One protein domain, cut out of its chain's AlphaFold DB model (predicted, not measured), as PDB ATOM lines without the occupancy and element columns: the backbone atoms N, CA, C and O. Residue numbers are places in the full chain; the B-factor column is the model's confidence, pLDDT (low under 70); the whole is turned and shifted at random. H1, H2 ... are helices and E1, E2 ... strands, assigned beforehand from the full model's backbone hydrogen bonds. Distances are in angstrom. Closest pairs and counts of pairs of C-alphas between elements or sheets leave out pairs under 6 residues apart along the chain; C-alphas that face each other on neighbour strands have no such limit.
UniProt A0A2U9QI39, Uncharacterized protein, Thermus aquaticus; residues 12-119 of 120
ATOM      1  N   THR A  12     101.928 200.209  46.514       93.31
ATOM      2  CA  THR A  12     101.893 199.382  47.714       93.31
ATOM      3  C   THR A  12     103.318 199.005  48.057       93.31
ATOM      4  O   THR A  12     104.049 198.480  47.213       93.31
ATOM      5  N   ALA A  13     103.724 199.319  49.280       94.88
ATOM      6  CA  ALA A  13     104.992 198.892  49.829       94.88
ATOM      7  C   ALA A  13     104.794 197.595  50.609       94.88
ATOM      8  O   ALA A  13     103.835 197.469  51.364       94.88
ATOM      9  N   PHE A  14     105.732 196.669  50.454       95.69
ATOM     10  CA  PHE A  14     105.806 195.422  51.200       95.69
ATOM     11  C   PHE A  14     107.164 195.320  51.865       95.69
ATOM     12  O   PHE A  14     108.203 195.544  51.234       95.69
ATOM     13  N   ARG A  15     107.170 194.958  53.139       95.81
ATOM     14  CA  ARG A  15     108.387 194.696  53.889       95.81
ATOM     15  C   ARG A  15     109.037 193.429  53.353       95.81
ATOM     16  O   ARG A  15     108.380 192.410  53.165       95.81
ATOM     17  N   LEU A  16     110.344 193.491  53.128       96.31
ATOM     18  CA  LEU A  16     111.105 192.349  52.644       96.31
ATOM     19  C   LEU A  16     111.653 191.516  53.806       96.31
ATOM     20  O   LEU A  16     112.184 192.048  54.786       96.31
ATOM     21  N   SER A  17     111.562 190.199  53.654       94.12
ATOM     22  CA  SER A  17     112.143 189.202  54.547       94.12
ATOM     23  C   SER A  17     113.463 188.648  53.984       94.12
ATOM     24  O   SER A  17     113.557 188.441  52.775       94.12
ATOM     25  N   PRO A  18     114.479 188.375  54.830       91.06
ATOM     26  CA  PRO A  18     114.505 188.632  56.270       91.06
ATOM     27  C   PRO A  18     114.529 190.130  56.607       91.06
ATOM     28  O   PRO A  18     115.249 190.927  56.007       91.06
ATOM     29  N   SER A  19     113.783 190.494  57.651       86.25
ATOM     30  CA  SER A  19     113.576 191.885  58.069       86.25
ATOM     31  C   SER A  19     114.843 192.611  58.541       86.25
ATOM     32  O   SER A  19     114.850 193.840  58.647       86.25
ATOM     33  N   SER A  20     115.931 191.876  58.788       87.44
ATOM     34  CA  SER A  20     117.248 192.418  59.134       87.44
ATOM     35  C   SER A  20     117.835 193.331  58.059       87.44
ATOM     36  O   SER A  20     118.638 194.201  58.388       87.44
ATOM     37  N   GLU A  21     117.435 193.165  56.797       89.00
ATOM     38  CA  GLU A  21     117.896 194.011  55.690       89.00
ATOM     39  C   GLU A  21     117.265 195.410  55.709       89.00
ATOM     40  O   GLU A  21     117.809 196.331  55.104       89.00
ATOM     41  N   LYS A  22     116.153 195.601  56.439       93.62
ATOM     42  CA  LYS A  22     115.428 196.881  56.552       93.62
ATOM     43  C   LYS A  22     115.069 197.496  55.193       93.62
ATOM     44  O   LYS A  22     115.192 198.708  54.993       93.62
ATOM     45  N   LEU A  23     114.628 196.655  54.263       95.88
ATOM     46  CA  LEU A  23     114.189 197.059  52.931       95.88
ATOM     47  C   LEU A  23     112.697 196.796  52.741       95.88
ATOM     48  O   LEU A  23     112.118 195.905  53.366       95.88
ATOM     49  N   ALA A  24     112.107 197.556  51.830       96.56
ATOM     50  CA  ALA A  24     110.773 197.329  51.311       96.56
ATOM     51  C   ALA A  24     110.811 197.302  49.780       96.56
ATOM     52  O   ALA A  24     111.653 197.953  49.156       96.56
ATOM     53  N   VAL A  25     109.893 196.559  49.175       96.44
ATOM     54  CA  VAL A  25     109.592 196.656  47.748       96.44
ATOM     55  C   VAL A  25     108.316 197.460  47.576       96.44
ATOM     56  O   VAL A  25     107.311 197.182  48.214       96.44
ATOM     57  N   VAL A  26     108.364 198.474  46.729       95.56
ATOM     58  CA  VAL A  26     107.241 199.335  46.377       95.56
ATOM     59  C   VAL A  26     106.823 198.973  44.965       95.56
ATOM     60  O   VAL A  26     107.650 199.013  44.059       95.56
ATOM     61  N   VAL A  27     105.564 198.605  44.766       94.31
ATOM     62  CA  VAL A  27     105.017 198.212  43.460       94.31
ATOM     63  C   VAL A  27     103.809 199.076  43.145       94.31
ATOM     64  O   VAL A  27     103.015 199.381  44.033       94.31
ATOM     65  N   SER A  28     103.648 199.480  41.885       91.81
ATOM     66  CA  SER A  28     102.437 200.196  41.480       91.81
ATOM     67  C   SER A  28     101.201 199.313  41.701       91.81
ATOM     68  O   SER A  28     101.200 198.125  41.360       91.81
ATOM     69  N   ALA A  29     100.127 199.882  42.252       89.50
ATOM     70  CA  ALA A  29      98.902 199.128  42.525       89.50
ATOM     71  C   ALA A  29      98.294 198.543  41.234       89.50
ATOM     72  O   ALA A  29      97.762 197.431  41.230       89.50
ATOM     73  N   GLN A  30      98.425 199.261  40.113       89.44
ATOM     74  CA  GLN A  30      97.988 198.796  38.797       89.44
ATOM     75  C   GLN A  30      98.777 197.565  38.331       89.44
ATOM     76  O   GLN A  30      98.176 196.581  37.892       89.44
ATOM     77  N   THR A  31     100.109 197.607  38.429       91.31
ATOM     78  CA  THR A  31     100.978 196.478  38.072       91.31
ATOM     79  C   THR A  31     100.663 195.282  38.959       91.31
ATOM     80  O   THR A  31     100.434 194.192  38.442       91.31
ATOM     81  N   LEU A  32     100.565 195.487  40.272       90.25
ATOM     82  CA  LEU A  32     100.280 194.416  41.221       90.25
ATOM     83  C   LEU A  32      98.951 193.712  40.914       90.25
ATOM     84  O   LEU A  32      98.921 192.487  40.799       90.25
ATOM     85  N   ARG A  33      97.879 194.478  40.675       89.19
ATOM     86  CA  ARG A  33      96.565 193.935  40.295       89.19
ATOM     87  C   ARG A  33      96.635 193.116  39.005       89.19
ATOM     88  O   ARG A  33      96.105 192.011  38.950       89.19
ATOM     89  N   SER A  34      97.303 193.645  37.979       89.75
ATOM     90  CA  SER A  34      97.488 192.957  36.695       89.75
ATOM     91  C   SER A  34      98.228 191.624  36.864       89.75
ATOM     92  O   SER A  34      97.814 190.596  36.325       89.75
ATOM     93  N   LEU A  35      99.295 191.618  37.668       90.88
ATOM     94  CA  LEU A  35     100.119 190.438  37.920       90.88
ATOM     95  C   LEU A  35      99.355 189.353  38.678       90.88
ATOM     96  O   LEU A  35      99.351 188.201  38.237       90.88
ATOM     97  N   VAL A  36      98.646 189.725  39.744       89.06
ATOM     98  CA  VAL A  36      97.815 188.800  40.527       89.06
ATOM     99  C   VAL A  36      96.730 188.170  39.655       89.06
ATOM    100  O   VAL A  36      96.574 186.951  39.660       89.06
ATOM    101  N   GLN A  37      96.049 188.963  38.824       87.44
ATOM    102  CA  GLN A  37      95.022 188.460  37.904       87.44
ATOM    103  C   GLN A  37      95.586 187.556  36.803       87.44
ATOM    104  O   GLN A  37      94.902 186.644  36.340       87.44
ATOM    105  N   SER A  38      96.828 187.789  36.369       88.19
ATOM    106  CA  SER A  38      97.462 186.967  35.335       88.19
ATOM    107  C   SER A  38      97.775 185.542  35.805       88.19
ATOM    108  O   SER A  38      97.842 184.634  34.974       88.19
ATOM    109  N   GLY A  39      98.005 185.353  37.113       81.62
ATOM    110  CA  GLY A  39      98.419 184.079  37.708       81.62
ATOM    111  C   GLY A  39      99.774 183.559  37.212       81.62
ATOM    112  O   GLY A  39     100.066 182.372  37.349       81.62
ATOM    113  N   ARG A  40     100.598 184.404  36.576       85.00
ATOM    114  CA  ARG A  40     101.891 184.015  35.996       85.00
ATOM    115  C   ARG A  40     103.033 184.752  36.675       85.00
ATOM    116  O   ARG A  40     102.972 185.963  36.856       85.00
ATOM    117  N   GLY A  41     104.106 184.023  36.976       88.44
ATOM    118  CA  GLY A  41     105.351 184.637  37.425       88.44
ATOM    119  C   GLY A  41     106.044 185.411  36.298       88.44
ATOM    120  O   GLY A  41     106.074 184.954  35.153       88.44
ATOM    121  N   THR A  42     106.605 186.577  36.610       94.12
ATOM    122  CA  THR A  42     107.341 187.426  35.662       94.12
ATOM    123  C   THR A  42     108.307 188.364  36.382       94.12
ATOM    124  O   THR A  42     108.126 188.686  37.554       94.12
ATOM    125  N   VAL A  43     109.323 188.847  35.667       93.88
ATOM    126  CA  VAL A  43     110.124 190.001  36.101       93.88
ATOM    127  C   VAL A  43     109.260 191.261  35.980       93.88
ATOM    128  O   VAL A  43     108.611 191.456  34.947       93.88
ATOM    129  N   ILE A  44     109.230 192.087  37.027       92.69
ATOM    130  CA  ILE A  44     108.520 193.372  37.044       92.69
ATOM    131  C   ILE A  44     109.417 194.423  36.389       92.69
ATOM    132  O   ILE A  44     110.618 194.467  36.664       92.69
ATOM    133  N   GLN A  45     108.862 195.243  35.493       85.62
ATOM    134  CA  GLN A  45     109.680 196.191  34.744       85.62
ATOM    135  C   GLN A  45     110.238 197.290  35.661       85.62
ATOM    136  O   GLN A  45     109.591 197.688  36.637       85.62
ATOM    137  N   PRO A  46     111.423 197.837  35.334       76.75
ATOM    138  CA  PRO A  46     111.897 199.063  35.964       76.75
ATOM    139  C   PRO A  46     110.819 200.154  35.887       76.75
ATOM    140  O   PRO A  46     110.135 200.258  34.872       76.75
ATOM    141  N   LEU A  47     110.702 200.979  36.933       80.31
ATOM    142  CA  LEU A  47     109.669 202.019  37.130       80.31
ATOM    143  C   LEU A  47     108.296 201.510  37.601       80.31
ATOM    144  O   LEU A  47     107.546 202.287  38.184       80.31
ATOM    145  N   GLU A  48     107.973 200.228  37.414       88.31
ATOM    146  CA  GLU A  48     106.740 199.628  37.951       88.31
ATOM    147  C   GLU A  48     106.919 199.094  39.376       88.31
ATOM    148  O   GLU A  48     105.945 198.945  40.120       88.31
ATOM    149  N   ALA A  49     108.169 198.830  39.755       93.38
ATOM    150  CA  ALA A  49     108.574 198.525  41.111       93.38
ATOM    151  C   ALA A  49     109.916 199.181  41.455       93.38
ATOM    152  O   ALA A  49     110.767 199.403  40.589       93.38
ATOM    153  N   ALA A  50     110.114 199.449  42.739       94.19
ATOM    154  CA  ALA A  50     111.366 199.916  43.305       94.19
ATOM    155  C   ALA A  50     111.644 199.203  44.625       94.19
ATOM    156  O   ALA A  50     110.730 198.862  45.367       94.19
ATOM    157  N   VAL A  51     112.918 199.004  44.942       95.31
ATOM    158  CA  VAL A  51     113.338 198.511  46.257       95.31
ATOM    159  C   VAL A  51     113.949 199.675  47.002       95.31
ATOM    160  O   VAL A  51     114.828 200.345  46.467       95.31
ATOM    161  N   VAL A  52     113.481 199.934  48.216       95.50
ATOM    162  CA  VAL A  52     113.816 201.146  48.963       95.50
ATOM    163  C   VAL A  52     114.237 200.783  50.388       95.50
ATOM    164  O   VAL A  52     113.694 199.838  50.971       95.50
ATOM    165  N   PRO A  53     115.194 201.504  50.995       95.62
ATOM    166  CA  PRO A  53     115.431 201.386  52.426       95.62
ATOM    167  C   PRO A  53     114.191 201.841  53.195       95.62
ATOM    168  O   PRO A  53     113.643 202.899  52.898       95.62
ATOM    169  N   MET A  54     113.786 201.115  54.238       94.69
ATOM    170  CA  MET A  54     112.646 201.524  55.078       94.69
ATOM    171  C   MET A  54     112.861 202.901  55.730       94.69
ATOM    172  O   MET A  54     111.911 203.629  55.999       94.69
ATOM    173  N   ALA A  55     114.118 203.293  55.950       93.56
ATOM    174  CA  ALA A  55     114.477 204.619  56.450       93.56
ATOM    175  C   ALA A  55     114.223 205.759  55.442       93.56
ATOM    176  O   ALA A  55     114.220 206.918  55.840       93.56
ATOM    177  N   ALA A  56     114.040 205.447  54.154       92.75
ATOM    178  CA  ALA A  56     113.695 206.422  53.118       92.75
ATOM    179  C   ALA A  56     112.177 206.644  52.985       92.75
ATOM    180  O   ALA A  56     111.762 207.507  52.217       92.75
ATOM    181  N   LEU A  57     111.366 205.859  53.702       92.88
ATOM    182  CA  LEU A  57     109.916 206.023  53.776       92.88
ATOM    183  C   LEU A  57     109.540 207.040  54.852       92.88
ATOM    184  O   LEU A  57     110.267 207.204  55.840       92.88
ATOM    185  N   GLU A  58     108.377 207.665  54.679       92.69
ATOM    186  CA  GLU A  58     107.749 208.481  55.716       92.69
ATOM    187  C   GLU A  58     107.517 207.672  56.998       92.69
ATOM    188  O   GLU A  58     107.347 206.450  56.958       92.69
ATOM    189  N   ASP A  59     107.525 208.351  58.146       94.00
ATOM    190  CA  ASP A  59     107.473 207.676  59.446       94.00
ATOM    191  C   ASP A  59     106.197 206.836  59.605       94.00
ATOM    192  O   ASP A  59     106.295 205.686  60.029       94.00
ATOM    193  N   TYR A  60     105.037 207.337  59.156       92.75
ATOM    194  CA  TYR A  60     103.780 206.578  59.208       92.75
ATOM    195  C   TYR A  60     103.866 205.270  58.403       92.75
ATOM    196  O   TYR A  60     103.496 204.209  58.896       92.75
ATOM    197  N   ALA A  61     104.415 205.324  57.186       93.94
ATOM    198  CA  ALA A  61     104.514 204.167  56.303       93.94
ATOM    199  C   ALA A  61     105.490 203.128  56.864       93.94
ATOM    200  O   ALA A  61     105.276 201.921  56.754       93.94
ATOM    201  N   ARG A  62     106.575 203.591  57.494       94.62
ATOM    202  CA  ARG A  62     107.536 202.716  58.165       94.62
ATOM    203  C   ARG A  62     106.897 201.991  59.346       94.62
ATOM    204  O   ARG A  62     107.071 200.782  59.460       94.62
ATOM    205  N   GLU A  63     106.166 202.714  60.191       94.38
ATOM    206  CA  GLU A  63     105.454 202.149  61.342       94.38
ATOM    207  C   GLU A  63     104.412 201.112  60.903       94.38
ATOM    208  O   GLU A  63     104.360 200.015  61.460       94.38
ATOM    209  N   GLU A  64     103.641 201.406  59.854       94.06
ATOM    210  CA  GLU A  64     102.673 200.457  59.301       94.06
ATOM    211  C   GLU A  64     103.341 199.209  58.716       94.06
ATOM    212  O   GLU A  64     102.901 198.101  59.006       94.06
ATOM    213  N   LEU A  65     104.445 199.342  57.973       93.12
ATOM    214  CA  LEU A  65     105.200 198.184  57.472       93.12
ATOM    215  C   LEU A  65     105.772 197.317  58.593       93.12
ATOM    216  O   LEU A  65     105.903 196.100  58.443       93.12
ATOM    217  N   GLU A  66     106.165 197.928  59.707       91.62
ATOM    218  CA  GLU A  66     106.656 197.192  60.866       91.62
ATOM    219  C   GLU A  66     105.539 196.421  61.575       91.62
ATOM    220  O   GLU A  66     105.808 195.326  62.072       91.62
ATOM    221  N   ALA A  67     104.316 196.959  61.584       91.00
ATOM    222  CA  ALA A  67     103.154 196.373  62.247       91.00
ATOM    223  C   ALA A  67     102.369 195.370  61.381       91.00
ATOM    224  O   ALA A  67     101.889 194.368  61.908       91.00
ATOM    225  N   PHE A  68     102.233 195.636  60.080       88.69
ATOM    226  CA  PHE A  68     101.301 194.951  59.172       88.69
ATOM    227  C   PHE A  68     101.959 194.392  57.906       88.69
ATOM    228  O   PHE A  68     101.262 193.872  57.044       88.69
ATOM    229  N   GLU A  69     103.284 194.508  57.767       91.44
ATOM    230  CA  GLU A  69     104.084 194.020  56.627       91.44
ATOM    231  C   GLU A  69     103.833 194.720  55.280       91.44
ATOM    232  O   GLU A  69     104.712 194.684  54.417       91.44
ATOM    233  N   ALA A  70     102.711 195.420  55.106       92.81
ATOM    234  CA  ALA A  70     102.401 196.217  53.925       92.81
ATOM    235  C   ALA A  70     101.754 197.566  54.276       92.81
ATOM    236  O   ALA A  70     101.130 197.723  55.322       92.81
ATOM    237  N   THR A  71     101.887 198.542  53.378       93.06
ATOM    238  CA  THR A  71     101.217 199.852  53.470       93.06
ATOM    239  C   THR A  71     100.977 200.442  52.078       93.06
ATOM    240  O   THR A  71     101.637 200.068  51.100       93.06
ATOM    241  N   HIS A  72     100.027 201.369  51.976       92.00
ATOM    242  CA  HIS A  72      99.763 202.134  50.761       92.00
ATOM    243  C   HIS A  72     100.596 203.416  50.736       92.00
ATOM    244  O   HIS A  72     100.718 204.103  51.743       92.00
ATOM    245  N   LEU A  73     101.117 203.767  49.563       91.75
ATOM    246  CA  LEU A  73     101.843 205.010  49.327       91.75
ATOM    247  C   LEU A  73     101.191 205.789  48.185       91.75
ATOM    248  O   LEU A  73     100.808 205.214  47.163       91.75
ATOM    249  N   GLU A  74     101.126 207.110  48.325       89.88
ATOM    250  CA  GLU A  74     100.616 207.990  47.266       89.88
ATOM    251  C   GLU A  74     101.627 208.155  46.118       89.88
ATOM    252  O   GLU A  74     101.242 208.261  44.954       89.88
ATOM    253  N   GLU A  75     102.929 208.119  46.423       89.00
ATOM    254  CA  GLU A  75     104.010 208.304  45.453       89.00
ATOM    255  C   GLU A  75     105.148 207.283  45.596       89.00
ATOM    256  O   GLU A  75     105.309 206.624  46.624       89.00
ATOM    257  N   MET A  76     105.946 207.141  44.531       89.94
ATOM    258  CA  MET A  76     107.128 206.281  44.532       89.94
ATOM    259  C   MET A  76     108.273 206.985  45.278       89.94
ATOM    260  O   MET A  76     108.657 208.086  44.870       89.94
ATOM    261  N   PRO A  77     108.885 206.362  46.300       89.06
ATOM    262  CA  PRO A  77     109.990 206.985  47.017       89.06
ATOM    263  C   PRO A  77     111.218 207.222  46.112       89.06
ATOM    264  O   PRO A  77     111.535 206.390  45.258       89.06
ATOM    265  N   PRO A  78     111.972 208.319  46.316       81.75
ATOM    266  CA  PRO A  78     113.067 208.727  45.426       81.75
ATOM    267  C   PRO A  78     114.359 207.902  45.569       81.75
ATOM    268  O   PRO A  78     115.242 207.990  44.716       81.75
ATOM    269  N   SER A  79     114.516 207.127  46.646       77.75
ATOM    270  CA  SER A  79     115.714 206.317  46.898       77.75
ATOM    271  C   SER A  79     115.502 204.887  46.423       77.75
ATOM    272  O   SER A  79     114.619 204.211  46.942       77.75
ATOM    273  N   THR A  80     116.327 204.407  45.487       83.25
ATOM    274  CA  THR A  80     116.236 203.031  44.988       83.25
ATOM    275  C   THR A  80     117.538 202.258  45.185       83.25
ATOM    276  O   THR A  80     118.639 202.717  44.877       83.25
ATOM    277  N   VAL A  81     117.406 201.055  45.733       90.69
ATOM    278  CA  VAL A  81     118.444 200.030  45.798       90.69
ATOM    279  C   VAL A  81     118.397 199.249  44.492       90.69
ATOM    280  O   VAL A  81     117.328 198.824  44.054       90.69
ATOM    281  N   GLN A  82     119.553 199.040  43.863       90.19
ATOM    282  CA  GLN A  82     119.620 198.257  42.635       90.19
ATOM    283  C   GLN A  82     119.281 196.790  42.923       90.19
ATOM    284  O   GLN A  82     120.017 196.089  43.621       90.19
ATOM    285  N   ALA A  83     118.174 196.327  42.352       92.75
ATOM    286  CA  ALA A  83     117.674 194.977  42.532       92.75
ATOM    287  C   ALA A  83     116.846 194.542  41.324       92.75
ATOM    288  O   ALA A  83     116.281 195.373  40.614       92.75
ATOM    289  N   GLU A  84     116.744 193.234  41.122       94.88
ATOM    290  CA  GLU A  84     115.747 192.668  40.221       94.88
ATOM    291  C   GLU A  84     114.505 192.286  41.025       94.88
ATOM    292  O   GLU A  84     114.623 191.599  42.039       94.88
ATOM    293  N   VAL A  85     113.326 192.715  40.577       96.50
ATOM    294  CA  VAL A  85     112.051 192.407  41.232       96.50
ATOM    295  C   VAL A  85     111.267 191.434  40.362       96.50
ATOM    296  O   VAL A  85     111.096 191.649  39.161       96.50
ATOM    297  N   ARG A  86     110.777 190.352  40.960       96.25
ATOM    298  CA  ARG A  86     109.972 189.326  40.300       96.25
ATOM    299  C   ARG A  86     108.675 189.128  41.050       96.25
ATOM    300  O   ARG A  86     108.670 189.056  42.270       96.25
ATOM    301  N   PHE A  87     107.601 188.959  40.305       95.25
ATOM    302  CA  PHE A  87     106.381 188.372  40.818       95.25
ATOM    303  C   PHE A  87     106.434 186.866  40.593       95.25
ATOM    304  O   PHE A  87     106.795 186.407  39.505       95.25
ATOM    305  N   VAL A  88     106.080 186.103  41.615       93.62
ATOM    306  CA  VAL A  88     106.034 184.646  41.578       93.62
ATOM    307  C   VAL A  88     104.654 184.209  42.041       93.62
ATOM    308  O   VAL A  88     104.082 184.770  42.973       93.62
ATOM    309  N   HIS A  89     104.111 183.218  41.346       87.69
ATOM    310  CA  HIS A  89     102.887 182.554  41.752       87.69
ATOM    311  C   HIS A  89     103.281 181.202  42.339       87.69
ATOM    312  O   HIS A  89     103.626 180.285  41.590       87.69
ATOM    313  N   ASP A  90     103.325 181.131  43.664       83.12
ATOM    314  CA  ASP A  90     103.651 179.921  44.409       83.12
ATOM    315  C   ASP A  90     102.353 179.193  44.816       83.12
ATOM    316  O   ASP A  90     101.313 179.850  44.947       83.12
ATOM    317  N   PRO A  91     102.354 177.856  44.992       81.25
ATOM    318  CA  PRO A  91     101.191 177.133  45.507       81.25
ATOM    319  C   PRO A  91     100.624 177.689  46.818       81.25
ATOM    320  O   PRO A  91      99.411 177.601  47.021       81.25
ATOM    321  N   ASP A  92     101.470 178.272  47.672       81.38
ATOM    322  CA  ASP A  92     101.061 178.855  48.953       81.38
ATOM    323  C   ASP A  92     100.554 180.304  48.820       81.38
ATOM    324  O   ASP A  92      99.975 180.852  49.758       81.38
ATOM    325  N   GLY A  93     100.716 180.922  47.645       83.69
ATOM    326  CA  GLY A  93     100.190 182.247  47.338       83.69
ATOM    327  C   GLY A  93     101.078 183.076  46.405       83.69
ATOM    328  O   GLY A  93     102.215 182.714  46.091       83.69
ATOM    329  N   PRO A  94     100.570 184.222  45.922       90.75
ATOM    330  CA  PRO A  94     101.388 185.172  45.187       90.75
ATOM    331  C   PRO A  94     102.456 185.790  46.101       90.75
ATOM    332  O   PRO A  94     102.221 186.078  47.272       90.75
ATOM    333  N   MET A  95     103.640 186.029  45.552       94.50
ATOM    334  CA  MET A  95     104.754 186.624  46.285       94.50
ATOM    335  C   MET A  95     105.620 187.489  45.373       94.50
ATOM    336  O   MET A  95     105.623 187.345  44.146       94.50
ATOM    337  N   ILE A  96     106.377 188.392  45.985       95.88
ATOM    338  CA  ILE A  96     107.393 189.194  45.317       95.88
ATOM    339  C   ILE A  96     108.765 188.725  45.782       95.88
ATOM    340  O   ILE A  96     109.057 188.688  46.974       95.88
ATOM    341  N   TRP A  97     109.621 188.412  44.820       96.56
ATOM    342  CA  TRP A  97     111.030 188.120  45.028       96.56
ATOM    343  C   TRP A  97     111.879 189.308  44.606       96.56
ATOM    344  O   TRP A  97     111.695 189.877  43.531       96.56
ATOM    345  N   VAL A  98     112.851 189.650  45.437       96.69
ATOM    346  CA  VAL A  98     113.820 190.709  45.194       96.69
ATOM    347  C   VAL A  98     115.215 190.112  45.226       96.69
ATOM    348  O   VAL A  98     115.679 189.634  46.257       96.69
ATOM    349  N   VAL A  99     115.909 190.160  44.094       95.12
ATOM    350  CA  VAL A  99     117.293 189.702  43.976       95.12
ATOM    351  C   VAL A  99     118.217 190.905  44.118       95.12
ATOM    352  O   VAL A  99     118.408 191.685  43.180       95.12
ATOM    353  N   LEU A 100     118.801 191.054  45.304       92.44
ATOM    354  CA  LEU A 100     119.799 192.072  45.604       92.44
ATOM    355  C   LEU A 100     121.180 191.634  45.128       92.44
ATOM    356  O   LEU A 100     121.680 190.576  45.518       92.44
ATOM    357  N   GLN A 101     121.844 192.493  44.362       87.88
ATOM    358  CA  GLN A 101     123.242 192.293  43.997       87.88
ATOM    359  C   GLN A 101     124.146 192.854  45.097       87.88
ATOM    360  O   GLN A 101     124.071 194.036  45.430       87.88
ATOM    361  N   ARG A 102     125.014 192.015  45.673       81.69
ATOM    362  CA  ARG A 102     126.003 192.449  46.671       81.69
ATOM    363  C   ARG A 102     127.385 192.590  46.055       81.69
ATOM    364  O   ARG A 102     127.778 191.812  45.192       81.69
ATOM    365  N   ALA A 103     128.173 193.518  46.597       82.44
ATOM    366  CA  ALA A 103     129.575 193.700  46.219       82.44
ATOM    367  C   ALA A 103     130.437 192.443  46.458       82.44
ATOM    368  O   ALA A 103     131.444 192.251  45.784       82.44
ATOM    369  N   SER A 104     130.028 191.564  47.382       81.25
ATOM    370  CA  SER A 104     130.662 190.261  47.623       81.25
ATOM    371  C   SER A 104     130.464 189.251  46.484       81.25
ATOM    372  O   SER A 104     131.046 188.172  46.534       81.25
ATOM    373  N   GLY A 105     129.631 189.560  45.485       80.31
ATOM    374  CA  GLY A 105     129.386 188.735  44.300       80.31
ATOM    375  C   GLY A 105     128.319 187.649  44.469       80.31
ATOM    376  O   GLY A 105     127.850 187.114  43.469       80.31
ATOM    377  N   LEU A 106     127.896 187.340  45.699       86.56
ATOM    378  CA  LEU A 106     126.765 186.443  45.950       86.56
ATOM    379  C   LEU A 106     125.471 187.257  46.085       86.56
ATOM    380  O   LEU A 106     125.400 188.109  46.980       86.56
ATOM    381  N   PRO A 107     124.460 187.022  45.229       89.44
ATOM    382  CA  PRO A 107     123.183 187.705  45.345       89.44
ATOM    383  C   PRO A 107     122.425 187.230  46.587       89.44
ATOM    384  O   PRO A 107     122.572 186.088  47.025       89.44
ATOM    385  N   VAL A 108     121.597 188.112  47.137       91.69
ATOM    386  CA  VAL A 108     120.673 187.788  48.228       91.69
ATOM    387  C   VAL A 108     119.255 187.843  47.691       91.69
ATOM    388  O   VAL A 108     118.874 188.822  47.052       91.69
ATOM    389  N   LEU A 109     118.497 186.781  47.943       94.75
ATOM    390  CA  LEU A 109     117.070 186.735  47.667       94.75
ATOM    391  C   LEU A 109     116.320 187.236  48.900       94.75
ATOM    392  O   LEU A 109     116.536 186.723  49.997       94.75
ATOM    393  N   LEU A 110     115.472 188.237  48.701       96.25
ATOM    394  CA  LEU A 110     114.499 188.700  49.677       96.25
ATOM    395  C   LEU A 110     113.089 188.465  49.160       96.25
ATOM    396  O   LEU A 110     112.861 188.465  47.950       96.25
ATOM    397  N   GLU A 111     112.147 188.305  50.076       95.56
ATOM    398  CA  GLU A 111     110.794 187.873  49.740       95.56
ATOM    399  C   GLU A 111     109.753 188.725  50.466       95.56
ATOM    400  O   GLU A 111     109.954 189.125  51.613       95.56
ATOM    401  N   ALA A 112     108.636 188.992  49.796       94.69
ATOM    402  CA  ALA A 112     107.421 189.532  50.388       94.69
ATOM    403  C   ALA A 112     106.239 188.653  49.970       94.69
ATOM    404  O   ALA A 112     105.959 188.512  48.777       94.69
ATOM    405  N   VAL A 113     105.559 188.054  50.947       88.88
ATOM    406  CA  VAL A 113     104.332 187.288  50.707       88.88
ATOM    407  C   VAL A 113     103.185 188.276  50.539       88.88
ATOM    408  O   VAL A 113     103.056 189.222  51.314       88.88
ATOM    409  N   LEU A 114     102.375 188.087  49.502       88.19
ATOM    410  CA  LEU A 114     101.224 188.940  49.251       88.19
ATOM    411  C   LEU A 114      99.994 188.287  49.872       88.19
ATOM    412  O   LEU A 114      99.549 187.237  49.407       88.19
ATOM    413  N   ASP A 115      99.435 188.921  50.900       77.69
ATOM    414  CA  ASP A 115      98.130 188.521  51.419       77.69
ATOM    415  C   ASP A 115      97.070 188.737  50.320       77.69
ATOM    416  O   ASP A 115      96.949 189.857  49.802       77.69
ATOM    417  N   PRO A 116      96.303 187.696  49.941       64.50
ATOM    418  CA  PRO A 116      95.229 187.802  48.960       64.50
ATOM    419  C   PRO A 116      94.228 188.930  49.248       64.50
ATOM    420  O   PRO A 116      93.723 189.547  48.308       64.50
ATOM    421  N   GLU A 117      93.955 189.237  50.519       66.00
ATOM    422  CA  GLU A 117      93.020 190.297  50.915       66.00
ATOM    423  C   GLU A 117      93.568 191.702  50.624       66.00
ATOM    424  O   GLU A 117      92.796 192.624  50.374       66.00
ATOM    425  N   MET A 118      94.895 191.865  50.577       62.22
ATOM    426  CA  MET A 118      95.551 193.147  50.293       62.22
ATOM    427  C   MET A 118      95.620 193.485  48.798       62.22
ATOM    428  O   MET A 118      95.867 194.636  48.438       62.22
ATOM    429  N   VAL A 119      95.441 192.492  47.922       56.94
ATOM    430  CA  VAL A 119      95.593 192.631  46.461       56.94
ATOM    431  C   VAL A 119      94.286 192.466  45.672       56.94
ATOM    432  O   VAL A 119      94.320 192.476  44.437       56.94
TER     433      VAL A 119
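Overview. This is residues 12 to 119 of the 120 residues of an uncharacterized protein of Thermus aquaticus (UniProt A0A2U9QI39). Two antiparallel sheets lie face to face as a sandwich with crossed strands, one of four strands in the order E3 E2 E1 E4 and one of three in the order E5 E6 E7. H2 packs on the four-stranded sheet over E1 and E4, while H1 sits at one end of the sandwich and is on both sheets. The printed part has 108 residues with seven named strands and two named helices, in the order E1 E2 H1 E3 H2 E4 E5 E6 E7, and its class is mixed, helices and strands. It is compact, with a radius of gyration of the C-alphas of 12.9 A and a rounded outline spanning 35 by 31 by 24 A.

Along the chain. In the larger sheet, E3 is residues 49 to 53, 13.5 A long from first to last C-alpha; E2 is residues 23 to 28, 16.7 A; E1 is residues 12 to 15, 10.1 A, beginning at C-alpha 12 (101.893, 199.382, 47.714); and E4 is residues 70 to 73, 9.9 A. In the other sheet, E5 is residues 83 to 90, 20.7 A; E6 is residues 93 to 100, 22.0 A; and E7 is residues 108 to 113, 16.5 A, ending at C-alpha 113 (104.332, 187.288, 50.707). H1 is residues 29 to 38, 14.2 A, and H2 is residues 59 to 68, 14.1 A.

Arrangement. The strongly twisted larger sheet has N 50 and O 26 2.8 A apart between E3 and E2, N 14 and O 25 2.8 A between E2 and E1, a hairpin, and N 13 and O 71 2.9 A between E1 and E4. H2 is on this sheet at a height of 7.8 A, making two layers, a helix on one face of a sheet; its closest C-alphas to E4 are Leu 65 and Thr 71, 5.9 A. Across the sandwich the strands stand at 71 degrees, and the closest C-alphas of E1 and E7 are Phe 14 and Ala 112, 6.2 A. E5 E6 E7 form a meander, each strand the antiparallel neighbour of the one before, with N 86 and O 97 2.8 A apart and N 98 and O 110 2.8 A. H1 stands up from the larger sheet and runs slantwise to the strands of the smaller one, at 34 degrees to E5 on the local plane; its closest C-alphas to E6 are Val 36 and Pro 94, 6.9 A. Residues 42 to 43 pair antiparallel with residues 86 to 87 of E5. Each O i to N i+4 pair in H1 and H2 is within hydrogen-bond range.

Size, cuts and confidence. The two C-alphas farthest apart, Ser 104 and Glu 117, are 37.8 A apart. The printed part has no cut and no long link. The mean pLDDT of the printed part is 89.6, and residues 116 to 119 are under 70.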